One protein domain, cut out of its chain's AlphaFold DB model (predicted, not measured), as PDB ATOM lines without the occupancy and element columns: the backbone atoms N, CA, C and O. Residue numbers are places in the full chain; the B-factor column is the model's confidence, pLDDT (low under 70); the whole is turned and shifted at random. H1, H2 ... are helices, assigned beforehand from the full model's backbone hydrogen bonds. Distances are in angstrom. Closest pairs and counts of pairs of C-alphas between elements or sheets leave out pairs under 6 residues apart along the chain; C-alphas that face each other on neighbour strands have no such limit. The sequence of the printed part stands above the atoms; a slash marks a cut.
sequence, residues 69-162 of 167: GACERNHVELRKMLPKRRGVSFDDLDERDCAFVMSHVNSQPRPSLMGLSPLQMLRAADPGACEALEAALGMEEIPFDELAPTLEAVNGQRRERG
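AT A GLANCE: This is residues 69 to 162 of the 167 residues of the protein "Integrase catalytic domain-containing protein" of Eggerthellaceae bacterium zg-893 (UniProt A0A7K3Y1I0). Four helices are set round a fifth, H2, which lies in the middle: the short helical hairpin of H3 and H4 lies toward one end of the longest axis and H5 toward the other, while H1 packs on a further side of H2 with its residues 77 to 81. H1 and H5 meet at their ends and make a corner there. The printed part has 94 residues, with the named helices in the order H1, H2, H3, H4, H5 and no named strand; the class is all helix. The whole is compact, with a radius of gyration of the C-alphas of 13.5 A and spans of 37 by 27 by 25 A.

IN THESE COORDINATES: H1 is residues 69 to 81, 19.9 A from first to last C-alpha, and begins at C-alpha 69 at (42.367, 15.537, 7.866). H2 is residues 95 to 107, 17.8 A, with C-alpha 95 at (50.991, 33.540, 24.781). H3 is residues 118 to 125, 10.6 A. H4 is residues 127 to 137, 15.4 A. H5 is residues 151 to 160, 14.5 A, and ends at C-alpha 160 at (61.883, 42.858, 20.079).

HOW THE PARTS SIT: H2 is the hub and touches H1, H3 and H5. H1 touches H2 at a steep tilt of 65 degrees, opposite ways; the closest C-alphas, of Glu 77 and Val 105, are 6.0 A apart. H2 touches H5 with residues 97 to 101 alone, at a steep tilt of 45 degrees, opposite ways; the closest C-alphas, of Asp 97 and Val 154, are 6.9 A apart. H1 and H5 touch only at their ends, where the C-alphas of Met 81 and Leu 151 are closest at 4.4 A. H2 touches H3 with residues 106 to 107 alone, the C-alphas of Asn 106 and Pro 118 being closest at 5.0 A; the tilt of 68 degrees is steep, only just short of about perpendicular. H3 and H4 touch and form a helical hairpin at a shallow tilt of 34.6 degrees, only just short of steep; their closest C-alphas, of Arg 123 and Cys 130, are 5.2 A apart. H4 and H2 are close but not clearly touching, with the C-alphas of Leu 137 and Ala 99 closest at 6.3 A. H4 and H5 are apart. In H2, H3, H4 and H5 every O i to N i+4 pair is within hydrogen-bond range; in H1 it is 6 of 9.

THE WHOLE: The two C-alphas farthest apart, of Met 114 and Gly 162, are 38.9 A apart. The links from H1 to H2 and from H4 to H5 are long, 13 residues each; the link from H2 to H3 is short, and that from H3 to H4 is tight, with 1 residue. The printed part has no cut. The mean pLDDT of the printed part is 94.3, and no printed residue is under 70.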
ATOM      1  N   GLY A  69      41.596  15.085   9.038       75.62
ATOM      2  CA  GLY A  69      42.367  15.537   7.866       75.62
ATOM      3  C   GLY A  69      42.387  17.058   7.633       75.62
ATOM      4  O   GLY A  69      43.278  17.578   6.960       75.62
ATOM      5  N   ALA A  70      41.427  17.807   8.186       80.31
ATOM      6  CA  ALA A  70      41.474  19.270   8.195       80.31
ATOM      7  C   ALA A  70      42.520  19.816   9.188       80.31
ATOM      8  O   ALA A  70      43.293  20.698   8.816       80.31
ATOM      9  N   CYS A  71      42.615  19.256  10.399       79.88
ATOM     10  CA  CYS A  71      43.619  19.678  11.380       79.88
ATOM     11  C   CYS A  71      45.036  19.365  10.903       79.88
ATOM     12  O   CYS A  71      45.912  20.206  11.057       79.88
ATOM     13  N   GLU A  72      45.263  18.226  10.241       81.06
ATOM     14  CA  GLU A  72      46.593  17.924   9.691       81.06
ATOM     15  C   GLU A  72      47.037  18.933   8.625       81.06
ATOM     16  O   GLU A  72      48.208  19.306   8.567       81.06
ATOM     17  N   ARG A  73      46.104  19.461   7.822       82.88
ATOM     18  CA  ARG A  73      46.410  20.566   6.900       82.88
ATOM     19  C   ARG A  73      46.733  21.858   7.649       82.88
ATOM     20  O   ARG A  73      47.688  22.534   7.280       82.88
ATOM     21  N   ASN A  74      46.006  22.174   8.721       84.50
ATOM     22  CA  ASN A  74      46.326  23.323   9.576       84.50
ATOM     23  C   ASN A  74      47.708  23.177  10.229       84.50
ATOM     24  O   ASN A  74      48.455  24.151  10.314       84.50
ATOM     25  N   HIS A  75      48.092  21.959  10.622       88.25
ATOM     26  CA  HIS A  75      49.421  21.690  11.158       88.25
ATOM     27  C   HIS A  75      50.521  22.008  10.142       88.25
ATOM     28  O   HIS A  75      51.572  22.496  10.541       88.25
ATOM     29  N   VAL A  76      50.312  21.773   8.842       90.50
ATOM     30  CA  VAL A  76      51.308  22.124   7.814       90.50
ATOM     31  C   VAL A  76      51.595  23.626   7.813       90.50
ATOM     32  O   VAL A  76      52.764  24.007   7.772       90.50
ATOM     33  N   GLU A  77      50.564  24.465   7.920       91.94
ATOM     34  CA  GLU A  77      50.721  25.924   8.004       91.94
ATOM     35  C   GLU A  77      51.488  26.332   9.267       91.94
ATOM     36  O   GLU A  77      52.499  27.027   9.176       91.94
ATOM     37  N   LEU A  78      51.106  25.785  10.425       93.94
ATOM     38  CA  LEU A  78      51.811  25.998  11.693       93.94
ATOM     39  C   LEU A  78      53.299  25.608  11.612       93.94
ATOM     40  O   LEU A  78      54.177  26.289  12.141       93.94
ATOM     41  N   ARG A  79      53.609  24.502  10.927       94.06
ATOM     42  CA  ARG A  79      54.974  23.965  10.824       94.06
ATOM     43  C   ARG A  79      55.897  24.762   9.907       94.06
ATOM     44  O   ARG A  79      57.105  24.544   9.996       94.06
ATOM     45  N   LYS A  80      55.384  25.685   9.086       93.75
ATOM     46  CA  LYS A  80      56.225  26.658   8.361       93.75
ATOM     47  C   LYS A  80      56.948  27.590   9.342       93.75
ATOM     48  O   LYS A  80      58.132  27.871   9.166       93.75
ATOM     49  N   MET A  81      56.254  27.981  10.413       95.94
ATOM     50  CA  MET A  81      56.781  28.849  11.470       95.94
ATOM     51  C   MET A  81      57.456  28.063  12.599       95.94
ATOM     52  O   MET A  81      58.491  28.490  13.094       95.94
ATOM     53  N   LEU A  82      56.930  26.885  12.966       96.00
ATOM     54  CA  LEU A  82      57.427  26.067  14.087       96.00
ATOM     55  C   LEU A  82      57.893  24.657  13.640       96.00
ATOM     56  O   LEU A  82      57.259  23.633  13.954       96.00
ATOM     57  N   PRO A  83      58.992  24.555  12.866       93.50
ATOM     58  CA  PRO A  83      59.425  23.301  12.248       93.50
ATOM     59  C   PRO A  83      59.969  22.283  13.265       93.50
ATOM     60  O   PRO A  83      60.894  22.569  14.022       93.50
ATOM     61  N   LYS A  84      59.485  21.028  13.199       86.31
ATOM     62  CA  LYS A  84      59.883  19.930  14.117       86.31
ATOM     63  C   LYS A  84      61.400  19.699  14.206       86.31
ATOM     64  O   LYS A  84      61.910  19.365  15.263       86.31
ATOM     65  N   ARG A  85      62.120  19.805  13.084       83.62
ATOM     66  CA  ARG A  85      63.534  19.390  12.969       83.62
ATOM     67  C   ARG A  85      64.544  20.501  13.268       83.62
ATOM     68  O   ARG A  85      65.721  20.318  12.982       83.62
ATOM     69  N   ARG A  86      64.098  21.646  13.793       83.94
ATOM     70  CA  ARG A  86      64.995  22.751  14.166       83.94
ATOM     71  C   ARG A  86      65.222  22.891  15.668       83.94
ATOM     72  O   ARG A  86      65.899  23.817  16.062       83.94
ATOM     73  N   GLY A  87      64.706  21.977  16.490       84.81
ATOM     74  CA  GLY A  87      64.915  22.028  17.942       84.81
ATOM     75  C   GLY A  87      63.974  22.975  18.689       84.81
ATOM     76  O   GLY A  87      64.144  23.146  19.885       84.81
ATOM     77  N   VAL A  88      62.964  23.531  18.012       89.25
ATOM     78  CA  VAL A  88      61.922  24.353  18.640       89.25
ATOM     79  C   VAL A  88      61.110  23.495  19.611       89.25
ATOM     80  O   VAL A  88      60.377  22.597  19.174       89.25
ATOM     81  N   SER A  89      61.226  23.775  20.909       90.81
ATOM     82  CA  SER A  89      60.314  23.248  21.923       90.81
ATOM     83  C   SER A  89      59.059  24.111  21.985       90.81
ATOM     84  O   SER A  89      59.133  25.334  21.909       90.81
ATOM     85  N   PHE A  90      57.891  23.483  22.122       91.12
ATOM     86  CA  PHE A  90      56.641  24.227  22.314       91.12
ATOM     87  C   PHE A  90      56.502  24.721  23.758       91.12
ATOM     88  O   PHE A  90      55.765  25.668  23.992       91.12
ATOM     89  N   ASP A  91      57.255  24.137  24.694       90.81
ATOM     90  CA  ASP A  91      57.311  24.600  26.084       90.81
ATOM     91  C   ASP A  91      58.039  25.960  26.221       90.81
ATOM     92  O   ASP A  91      57.924  26.610  27.254       90.81
ATOM     93  N   ASP A  92      58.762  26.406  25.182       92.94
ATOM     94  CA  ASP A  92      59.457  27.705  25.149       92.94
ATOM     95  C   ASP A  92      58.586  28.847  24.580       92.94
ATOM     96  O   ASP A  92      59.034  30.001  24.512       92.94
ATOM     97  N   LEU A  93      57.371  28.523  24.122       95.44
ATOM     98  CA  LEU A  93      56.409  29.476  23.574       95.44
ATOM     99  C   LEU A  93      55.604  30.123  24.700       95.44
ATOM    100  O   LEU A  93      55.064  29.432  25.562       95.44
ATOM    101  N   ASP A  94      55.476  31.445  24.648       95.12
ATOM    102  CA  ASP A  94      54.528  32.194  25.464       95.12
ATOM    103  C   ASP A  94      53.246  32.541  24.684       95.12
ATOM    104  O   ASP A  94      53.114  32.286  23.484       95.12
ATOM    105  N   GLU A  95      52.271  33.135  25.375       94.44
ATOM    106  CA  GLU A  95      50.991  33.540  24.781       94.44
ATOM    107  C   GLU A  95      51.163  34.473  23.575       94.44
ATOM    108  O   GLU A  95      50.429  34.361  22.595       94.44
ATOM    109  N   ARG A  96      52.160  35.364  23.603       96.81
ATOM    110  CA  ARG A  96      52.416  36.318  22.515       96.81
ATOM    111  C   ARG A  96      53.101  35.654  21.322       96.81
ATOM    112  O   ARG A  96      52.870  36.088  20.197       96.81
ATOM    113  N   ASP A  97      53.917  34.619  21.531       97.56
ATOM    114  CA  ASP A  97      54.404  33.774  20.435       97.56
ATOM    115  C   ASP A  97      53.240  33.057  19.757       97.56
ATOM    116  O   ASP A  97      53.127  33.072  18.529       97.56
ATOM    117  N   CYS A  98      52.359  32.449  20.557       96.62
ATOM    118  CA  CYS A  98      51.176  31.754  20.067       96.62
ATOM    119  C   CYS A  98      50.273  32.704  19.276       96.62
ATOM    120  O   CYS A  98      49.920  32.391  18.141       96.62
ATOM    121  N   ALA A  99      49.977  33.885  19.819       97.69
ATOM    122  CA  ALA A  99      49.216  34.932  19.147       97.69
ATOM    123  C   ALA A  99      49.850  35.352  17.811       97.69
ATOM    124  O   ALA A  99      49.173  35.364  16.783       97.69
ATOM    125  N   PHE A 100      51.160  35.623  17.785       98.06
ATOM    126  CA  PHE A 100      51.872  36.023  16.566       98.06
ATOM    127  C   PHE A 100      51.824  34.936  15.484       98.06
ATOM    128  O   PHE A 100      51.533  35.208  14.315       98.06
ATOM    129  N   VAL A 101      52.077  33.684  15.874       97.62
ATOM    130  CA  VAL A 101      52.029  32.533  14.968       97.62
ATOM    131  C   VAL A 101      50.606  32.307  14.454       97.62
ATOM    132  O   VAL A 101      50.416  32.118  13.253       97.62
ATOM    133  N   MET A 102      49.598  32.350  15.328       97.44
ATOM    134  CA  MET A 102      48.203  32.138  14.931       97.44
ATOM    135  C   MET A 102      47.663  33.277  14.064       97.44
ATOM    136  O   MET A 102      46.915  32.998  13.129       97.44
ATOM    137  N   SER A 103      48.102  34.517  14.286       98.06
ATOM    138  CA  SER A 103      47.784  35.668  13.426       98.06
ATOM    139  C   SER A 103      48.255  35.422  11.993       98.06
ATOM    140  O   SER A 103      47.471  35.512  11.051       98.06
ATOM    141  N   HIS A 104      49.496  34.965  11.812       97.75
ATOM    142  CA  HIS A 104      50.025  34.610  10.491       97.75
ATOM    143  C   HIS A 104      49.308  33.405   9.868       97.75
ATOM    144  O   HIS A 104      48.916  33.438   8.700       97.75
ATOM    145  N   VAL A 105      49.105  32.330  10.636       96.19
ATOM    146  CA  VAL A 105      48.461  31.098  10.144       96.19
ATOM    147  C   VAL A 105      47.005  31.336   9.731       96.19
ATOM    148  O   VAL A 105      46.537  30.747   8.748       96.19
ATOM    149  N   ASN A 106      46.283  32.185  10.466       96.69
ATOM    150  CA  ASN A 106      44.881  32.497  10.198       96.69
ATOM    151  C   ASN A 106      44.686  33.687   9.247       96.69
ATOM    152  O   ASN A 106      43.572  33.881   8.764       96.69
ATOM    153  N   SER A 107      45.762  34.396   8.898       97.25
ATOM    154  CA  SER A 107      45.786  35.416   7.840       97.25
ATOM    155  C   SER A 107      46.262  34.874   6.489       97.25
ATOM    156  O   SER A 107      46.036  35.501   5.459       97.25
ATOM    157  N   GLN A 108      46.842  33.670   6.450       95.56
ATOM    158  CA  GLN A 108      47.272  33.036   5.206       95.56
ATOM    159  C   GLN A 108      46.074  32.652   4.308       95.56
ATOM    160  O   GLN A 108      45.246  31.823   4.713       95.56
ATOM    161  N   PRO A 109      46.001  33.160   3.060       94.56
ATOM    162  CA  PRO A 109      44.972  32.786   2.093       94.56
ATOM    163  C   PRO A 109      44.960  31.295   1.767       94.56
ATOM    164  O   PRO A 109      46.011  30.660   1.619       94.56
ATOM    165  N   ARG A 110      43.761  30.726   1.589       92.44
ATOM    166  CA  ARG A 110      43.594  29.297   1.291       92.44
ATOM    167  C   ARG A 110      42.770  29.082   0.025       92.44
ATOM    168  O   ARG A 110      41.637  29.560  -0.049       92.44
ATOM    169  N   PRO A 111      43.246  28.264  -0.935       92.19
ATOM    170  CA  PRO A 111      42.443  27.896  -2.103       92.19
ATOM    171  C   PRO A 111      41.100  27.250  -1.733       92.19
ATOM    172  O   PRO A 111      40.093  27.496  -2.388       92.19
ATOM    173  N   SER A 112      41.055  26.477  -0.642       90.62
ATOM    174  CA  SER A 112      39.819  25.861  -0.135       90.62
ATOM    175  C   SER A 112      38.799  26.862   0.413       90.62
ATOM    176  O   SER A 112      37.658  26.481   0.644       90.62
ATOM    177  N   LEU A 113      39.211  28.108   0.653       92.94
ATOM    178  CA  LEU A 113      38.374  29.211   1.123       92.94
ATOM    179  C   LEU A 113      38.211  30.277   0.027       92.94
ATOM    180  O   LEU A 113      38.083  31.458   0.325       92.94
ATOM    181  N   MET A 114      38.261  29.873  -1.248       94.81
ATOM    182  CA  MET A 114      38.126  30.775  -2.402       94.81
ATOM    183  C   MET A 114      39.163  31.911  -2.420       94.81
ATOM    184  O   MET A 114      38.905  32.983  -2.958       94.81
ATOM    185  N   GLY A 115      40.344  31.677  -1.837       94.38
ATOM    186  CA  GLY A 115      41.409  32.675  -1.745       94.38
ATOM    187  C   GLY A 115      41.294  33.627  -0.554       94.38
ATOM    188  O   GLY A 115      42.167  34.471  -0.404       94.38
ATOM    189  N   LEU A 116      40.286  33.478   0.310       96.25
ATOM    190  CA  LEU A 116      40.233  34.172   1.598       96.25
ATOM    191  C   LEU A 116      41.116  33.469   2.639       96.25
ATOM    192  O   LEU A 116      41.397  32.266   2.542       96.25
ATOM    193  N   SER A 117      41.544  34.215   3.652       96.38
ATOM    194  CA  SER A 117      42.129  33.653   4.870       96.38
ATOM    195  C   SER A 117      41.044  33.123   5.827       96.38
ATOM    196  O   SER A 117      39.869  33.483   5.695       96.38
ATOM    197  N   PRO A 118      41.391  32.256   6.798       96.06
ATOM    198  CA  PRO A 118      40.476  31.875   7.874       96.06
ATOM    199  C   PRO A 118      39.837  33.061   8.609       96.06
ATOM    200  O   PRO A 118      38.620  33.043   8.797       96.06
ATOM    201  N   LEU A 119      40.614  34.092   8.971       97.25
ATOM    202  CA  LEU A 119      40.080  35.293   9.627       97.25
ATOM    203  C   LEU A 119      39.127  36.056   8.708       97.25
ATOM    204  O   LEU A 119      38.031  36.400   9.132       97.25
ATOM    205  N   GLN A 120      39.470  36.235   7.431       97.69
ATOM    206  CA  GLN A 120      38.591  36.908   6.467       97.69
ATOM    207  C   GLN A 120      37.274  36.164   6.269       97.69
ATOM    208  O   GLN A 120      36.207  36.774   6.231       97.69
ATOM    209  N   MET A 121      37.341  34.835   6.156       97.19
ATOM    210  CA  MET A 121      36.154  33.996   6.018       97.19
ATOM    211  C   MET A 121      35.266  34.088   7.264       97.19
ATOM    212  O   MET A 121      34.054  34.252   7.136       97.19
ATOM    213  N   LEU A 122      35.859  34.011   8.461       96.50
ATOM    214  CA  LEU A 122      35.112  34.133   9.710       96.50
ATOM    215  C   LEU A 122      34.505  35.528   9.855       96.50
ATOM    216  O   LEU A 122      33.314  35.630  10.120       96.50
ATOM    217  N   ARG A 123      35.276  36.591   9.609       97.31
ATOM    218  CA  ARG A 123      34.796  37.974   9.681       97.31
ATOM    219  C   ARG A 123      33.654  38.234   8.702       97.31
ATOM    220  O   ARG A 123      32.711  38.932   9.048       97.31
ATOM    221  N   ALA A 124      33.699  37.653   7.502       97.12
ATOM    222  CA  ALA A 124      32.613  37.768   6.531       97.12
ATOM    223  C   ALA A 124      31.335  37.025   6.965       97.12
ATOM    224  O   ALA A 124      30.234  37.474   6.653       97.12
ATOM    225  N   ALA A 125      31.472  35.892   7.660       96.62
ATOM    226  CA  ALA A 125      30.345  35.080   8.115       96.62
ATOM    227  C   ALA A 125      29.734  35.585   9.433       96.62
ATOM    228  O   ALA A 125      28.514  35.563   9.599       96.62
ATOM    229  N   ASP A 126      30.579  36.016  10.367       97.19
ATOM    230  CA  ASP A 126      30.217  36.458  11.708       97.19
ATOM    231  C   ASP A 126      31.288  37.418  12.271       97.19
ATOM    232  O   ASP A 126      32.238  36.989  12.938       97.19
ATOM    233  N   PRO A 127      31.148  38.733  12.013       97.19
ATOM    234  CA  PRO A 127      32.101  39.735  12.485       97.19
ATOM    235  C   PRO A 127      32.262  39.739  14.009       97.19
ATOM    236  O   PRO A 127      33.382  39.817  14.501       97.19
ATOM    237  N   GLY A 128      31.160  39.595  14.754       97.56
ATOM    238  CA  GLY A 128      31.181  39.647  16.216       97.56
ATOM    239  C   GLY A 128      31.892  38.443  16.832       97.56
ATOM    240  O   GLY A 128      32.658  38.598  17.780       97.56
ATOM    241  N   ALA A 129      31.698  37.246  16.270       96.94
ATOM    242  CA  ALA A 129      32.477  36.075  16.668       96.94
ATOM    243  C   ALA A 129      33.968  36.220  16.328       96.94
ATOM    244  O   ALA A 129      34.808  35.813  17.130       96.94
ATOM    245  N   CYS A 130      34.297  36.798  15.166       97.88
ATOM    246  CA  CYS A 130      35.681  37.067  14.775       97.88
ATOM    247  C   CYS A 130      36.360  38.008  15.773       97.88
ATOM    248  O   CYS A 130      37.389  37.648  16.333       97.88
ATOM    249  N   GLU A 131      35.742  39.157  16.058       97.62
ATOM    250  CA  GLU A 131      36.267  40.160  16.992       97.62
ATOM    251  C   GLU A 131      36.467  39.578  18.397       97.62
ATOM    252  O   GLU A 131      37.493  39.814  19.033       97.62
ATOM    253  N   ALA A 132      35.516  38.769  18.874       97.50
ATOM    254  CA  ALA A 132      35.626  38.106  20.168       97.50
ATOM    255  C   ALA A 132      36.779  37.088  20.213       97.50
ATOM    256  O   ALA A 132      37.495  37.025  21.211       97.50
ATOM    257  N   LEU A 133      36.987  36.306  19.147       96.56
ATOM    258  CA  LEU A 133      38.095  35.348  19.060       96.56
ATOM    259  C   LEU A 133      39.457  36.037  18.932       96.56
ATOM    260  O   LEU A 133      40.417  35.595  19.560       96.56
ATOM    261  N   GLU A 134      39.541  37.112  18.151       97.44
ATOM    262  CA  GLU A 134      40.740  37.947  18.043       97.44
ATOM    263  C   GLU A 134      41.121  38.525  19.407       97.44
ATOM    264  O   GLU A 134      42.257  38.357  19.850       97.44
ATOM    265  N   ALA A 135      40.150  39.096  20.127       97.12
ATOM    266  CA  ALA A 135      40.364  39.622  21.469       97.12
ATOM    267  C   ALA A 135      40.760  38.531  22.481       97.12
ATOM    268  O   ALA A 135      41.686  38.734  23.264       97.12
ATOM    269  N   ALA A 136      40.087  37.375  22.462       96.31
ATOM    270  CA  ALA A 136      40.336  36.283  23.404       96.31
ATOM    271  C   ALA A 136      41.705  35.614  23.207       96.31
ATOM    272  O   ALA A 136      42.338  35.215  24.180       96.31
ATOM    273  N   LEU A 137      42.161  35.474  21.959       95.94
ATOM    274  CA  LEU A 137      43.392  34.752  21.615       95.94
ATOM    275  C   LEU A 137      44.570  35.683  21.287       95.94
ATOM    276  O   LEU A 137      45.644  35.207  20.919       95.94
ATOM    277  N   GLY A 138      44.365  37.001  21.380       97.06
ATOM    278  CA  GLY A 138      45.353  38.015  21.015       97.06
ATOM    279  C   GLY A 138      45.735  37.992  19.534       97.06
ATOM    280  O   GLY A 138      46.846  38.384  19.192       97.06
ATOM    281  N   MET A 139      44.859  37.482  18.664       96.31
ATOM    282  CA  MET A 139      45.133  37.376  17.232       96.31
ATOM    283  C   MET A 139      44.766  38.662  16.500       96.31
ATOM    284  O   MET A 139      43.823  39.354  16.874       96.31
ATOM    285  N   GLU A 140      45.457  38.907  15.397       96.06
ATOM    286  CA  GLU A 140      45.164  39.995  14.473       96.06
ATOM    287  C   GLU A 140      45.268  39.527  13.017       96.06
ATOM    288  O   GLU A 140      45.986  38.576  12.682       96.06
ATOM    289  N   GLU A 141      44.524  40.190  12.134       96.69
ATOM    290  CA  GLU A 141      44.640  39.978  10.695       96.69
ATOM    291  C   GLU A 141      45.886  40.692  10.154       96.69
ATOM    292  O   GLU A 141      46.033  41.904  10.293       96.69
ATOM    293  N   ILE A 142      46.768  39.934   9.500       97.69
ATOM    294  CA  ILE A 142      48.011  40.426   8.904       97.69
ATOM    295  C   ILE A 142      47.800  40.639   7.396       97.69
ATOM    296  O   ILE A 142      47.365  39.702   6.711       97.69
ATOM    297  N   PRO A 143      48.131  41.824   6.847       96.50
ATOM    298  CA  PRO A 143      48.114  42.065   5.408       96.50
ATOM    299  C   PRO A 143      48.964  41.050   4.640       96.50
ATOM    300  O   PRO A 143      50.016  40.610   5.097       96.50
ATOM    301  N   PHE A 144      48.519  40.671   3.440       93.81
ATOM    302  CA  PHE A 144      49.162  39.596   2.675       93.81
ATOM    303  C   PHE A 144      50.645  39.861   2.361       93.81
ATOM    304  O   PHE A 144      51.449  38.933   2.356       93.81
ATOM    305  N   ASP A 145      51.001  41.114   2.093       95.81
ATOM    306  CA  ASP A 145      52.363  41.573   1.820       95.81
ATOM    307  C   ASP A 145      53.252  41.657   3.069       95.81
ATOM    308  O   ASP A 145      54.477  41.680   2.945       95.81
ATOM    309  N   GLU A 146      52.652  41.628   4.258       96.44
ATOM    310  CA  GLU A 146      53.343  41.609   5.550       96.44
ATOM    311  C   GLU A 146      53.500  40.188   6.120       96.44
ATOM    312  O   GLU A 146      54.256  39.973   7.069       96.44
ATOM    313  N   LEU A 147      52.837  39.186   5.527       96.44
ATOM    314  CA  LEU A 147      52.923  37.801   5.983       96.44
ATOM    315  C   LEU A 147      54.352  37.255   5.895       96.44
ATOM    316  O   LEU A 147      54.891  37.007   4.816       96.44
ATOM    317  N   ALA A 148      54.916  36.921   7.055       96.19
ATOM    318  CA  ALA A 148      56.213  36.267   7.172       96.19
ATOM    319  C   ALA A 148      56.103  34.905   7.892       96.19
ATOM    320  O   ALA A 148      56.566  34.767   9.025       96.19
ATOM    321  N   PRO A 149      55.528  33.854   7.263       93.94
ATOM    322  CA  PRO A 149      55.295  32.548   7.890       93.94
ATOM    323  C   PRO A 149      56.593  31.726   8.015       93.94
ATOM    324  O   PRO A 149      56.739  30.650   7.433       93.94
ATOM    325  N   THR A 150      57.559  32.239   8.773       95.94
ATOM    326  CA  THR A 150      58.884  31.649   8.973       95.94
ATOM    327  C   THR A 150      59.275  31.653  10.448       95.94
ATOM    328  O   THR A 150      58.851  32.510  11.219       95.94
ATOM    329  N   LEU A 151      60.141  30.714  10.838       96.06
ATOM    330  CA  LEU A 151      60.735  30.701  12.180       96.06
ATOM    331  C   LEU A 151      61.565  31.966  12.468       96.06
ATOM    332  O   LEU A 151      61.654  32.407  13.609       96.06
ATOM    333  N   GLU A 152      62.177  32.558  11.440       96.50
ATOM    334  CA  GLU A 152      62.977  33.774  11.591       96.50
ATOM    335  C   GLU A 152      62.128  34.970  12.029       96.50
ATOM    336  O   GLU A 152      62.564  35.720  12.901       96.50
ATOM    337  N   ALA A 153      60.910  35.099  11.494       97.19
ATOM    338  CA  ALA A 153      59.964  36.133  11.903       97.19
ATOM    339  C   ALA A 153      59.553  35.976  13.376       97.19
ATOM    340  O   ALA A 153      59.610  36.946  14.129       97.19
ATOM    341  N   VAL A 154      59.252  34.746  13.814       97.38
ATOM    342  CA  VAL A 154      58.958  34.445  15.230       97.38
ATOM    343  C   VAL A 154      60.139  34.840  16.122       97.38
ATOM    344  O   VAL A 154      59.981  35.561  17.104       97.38
ATOM    345  N   ASN A 155      61.355  34.435  15.748       97.19
ATOM    346  CA  ASN A 155      62.565  34.800  16.482       97.19
ATOM    347  C   ASN A 155      62.828  36.320  16.470       97.19
ATOM    348  O   ASN A 155      63.383  36.846  17.432       97.19
ATOM    349  N   GLY A 156      62.458  37.030  15.401       97.50
ATOM    350  CA  GLY A 156      62.519  38.491  15.310       97.50
ATOM    351  C   GLY A 156      61.624  39.166  16.338       97.50
ATOM    352  O   GLY A 156      62.117  39.933  17.163       97.50
ATOM    353  N   GLN A 157      60.351  38.786  16.362       96.69
ATOM    354  CA  GLN A 157      59.370  39.317  17.304       96.69
ATOM    355  C   GLN A 157      59.717  38.968  18.766       96.69
ATOM    356  O   GLN A 157      59.491  39.766  19.679       96.69
ATOM    357  N   ARG A 158      60.352  37.816  19.023       97.62
ATOM    358  CA  ARG A 158      60.912  37.488  20.348       97.62
ATOM    359  C   ARG A 158      62.041  38.432  20.758       97.62
ATOM    360  O   ARG A 158      62.046  38.911  21.891       97.62
ATOM    361  N   ARG A 159      62.965  38.753  19.845       97.88
ATOM    362  CA  ARG A 159      64.070  39.692  20.119       97.88
ATOM    363  C   ARG A 159      63.573  41.096  20.445       97.88
ATOM    364  O   ARG A 159      64.125  41.725  21.342       97.88
ATOM    365  N   GLU A 160      62.522  41.565  19.777       97.06
ATOM    366  CA  GLU A 160      61.883  42.858  20.079       97.06
ATOM    367  C   GLU A 160      61.342  42.920  21.514       97.06
ATOM    368  O   GLU A 160      61.335  43.977  22.140       97.06
ATOM    369  N   ARG A 161      60.961  41.766  22.069       96.50
ATOM    370  CA  ARG A 161      60.516  41.605  23.459       96.50
ATOM    371  C   ARG A 161      61.650  41.270  24.435       96.50
ATOM    372  O   ARG A 161      61.386  41.036  25.610       96.50
ATOM    373  N   GLY A 162      62.902  41.235  23.971       96.94
ATOM    374  CA  GLY A 162      64.074  40.897  24.784       96.94
ATOM    375  C   GLY A 162      64.246  39.401  25.077       96.94
ATOM    376  O   GLY A 162      65.020  39.044  25.963       96.94
TER     377      GLY A 162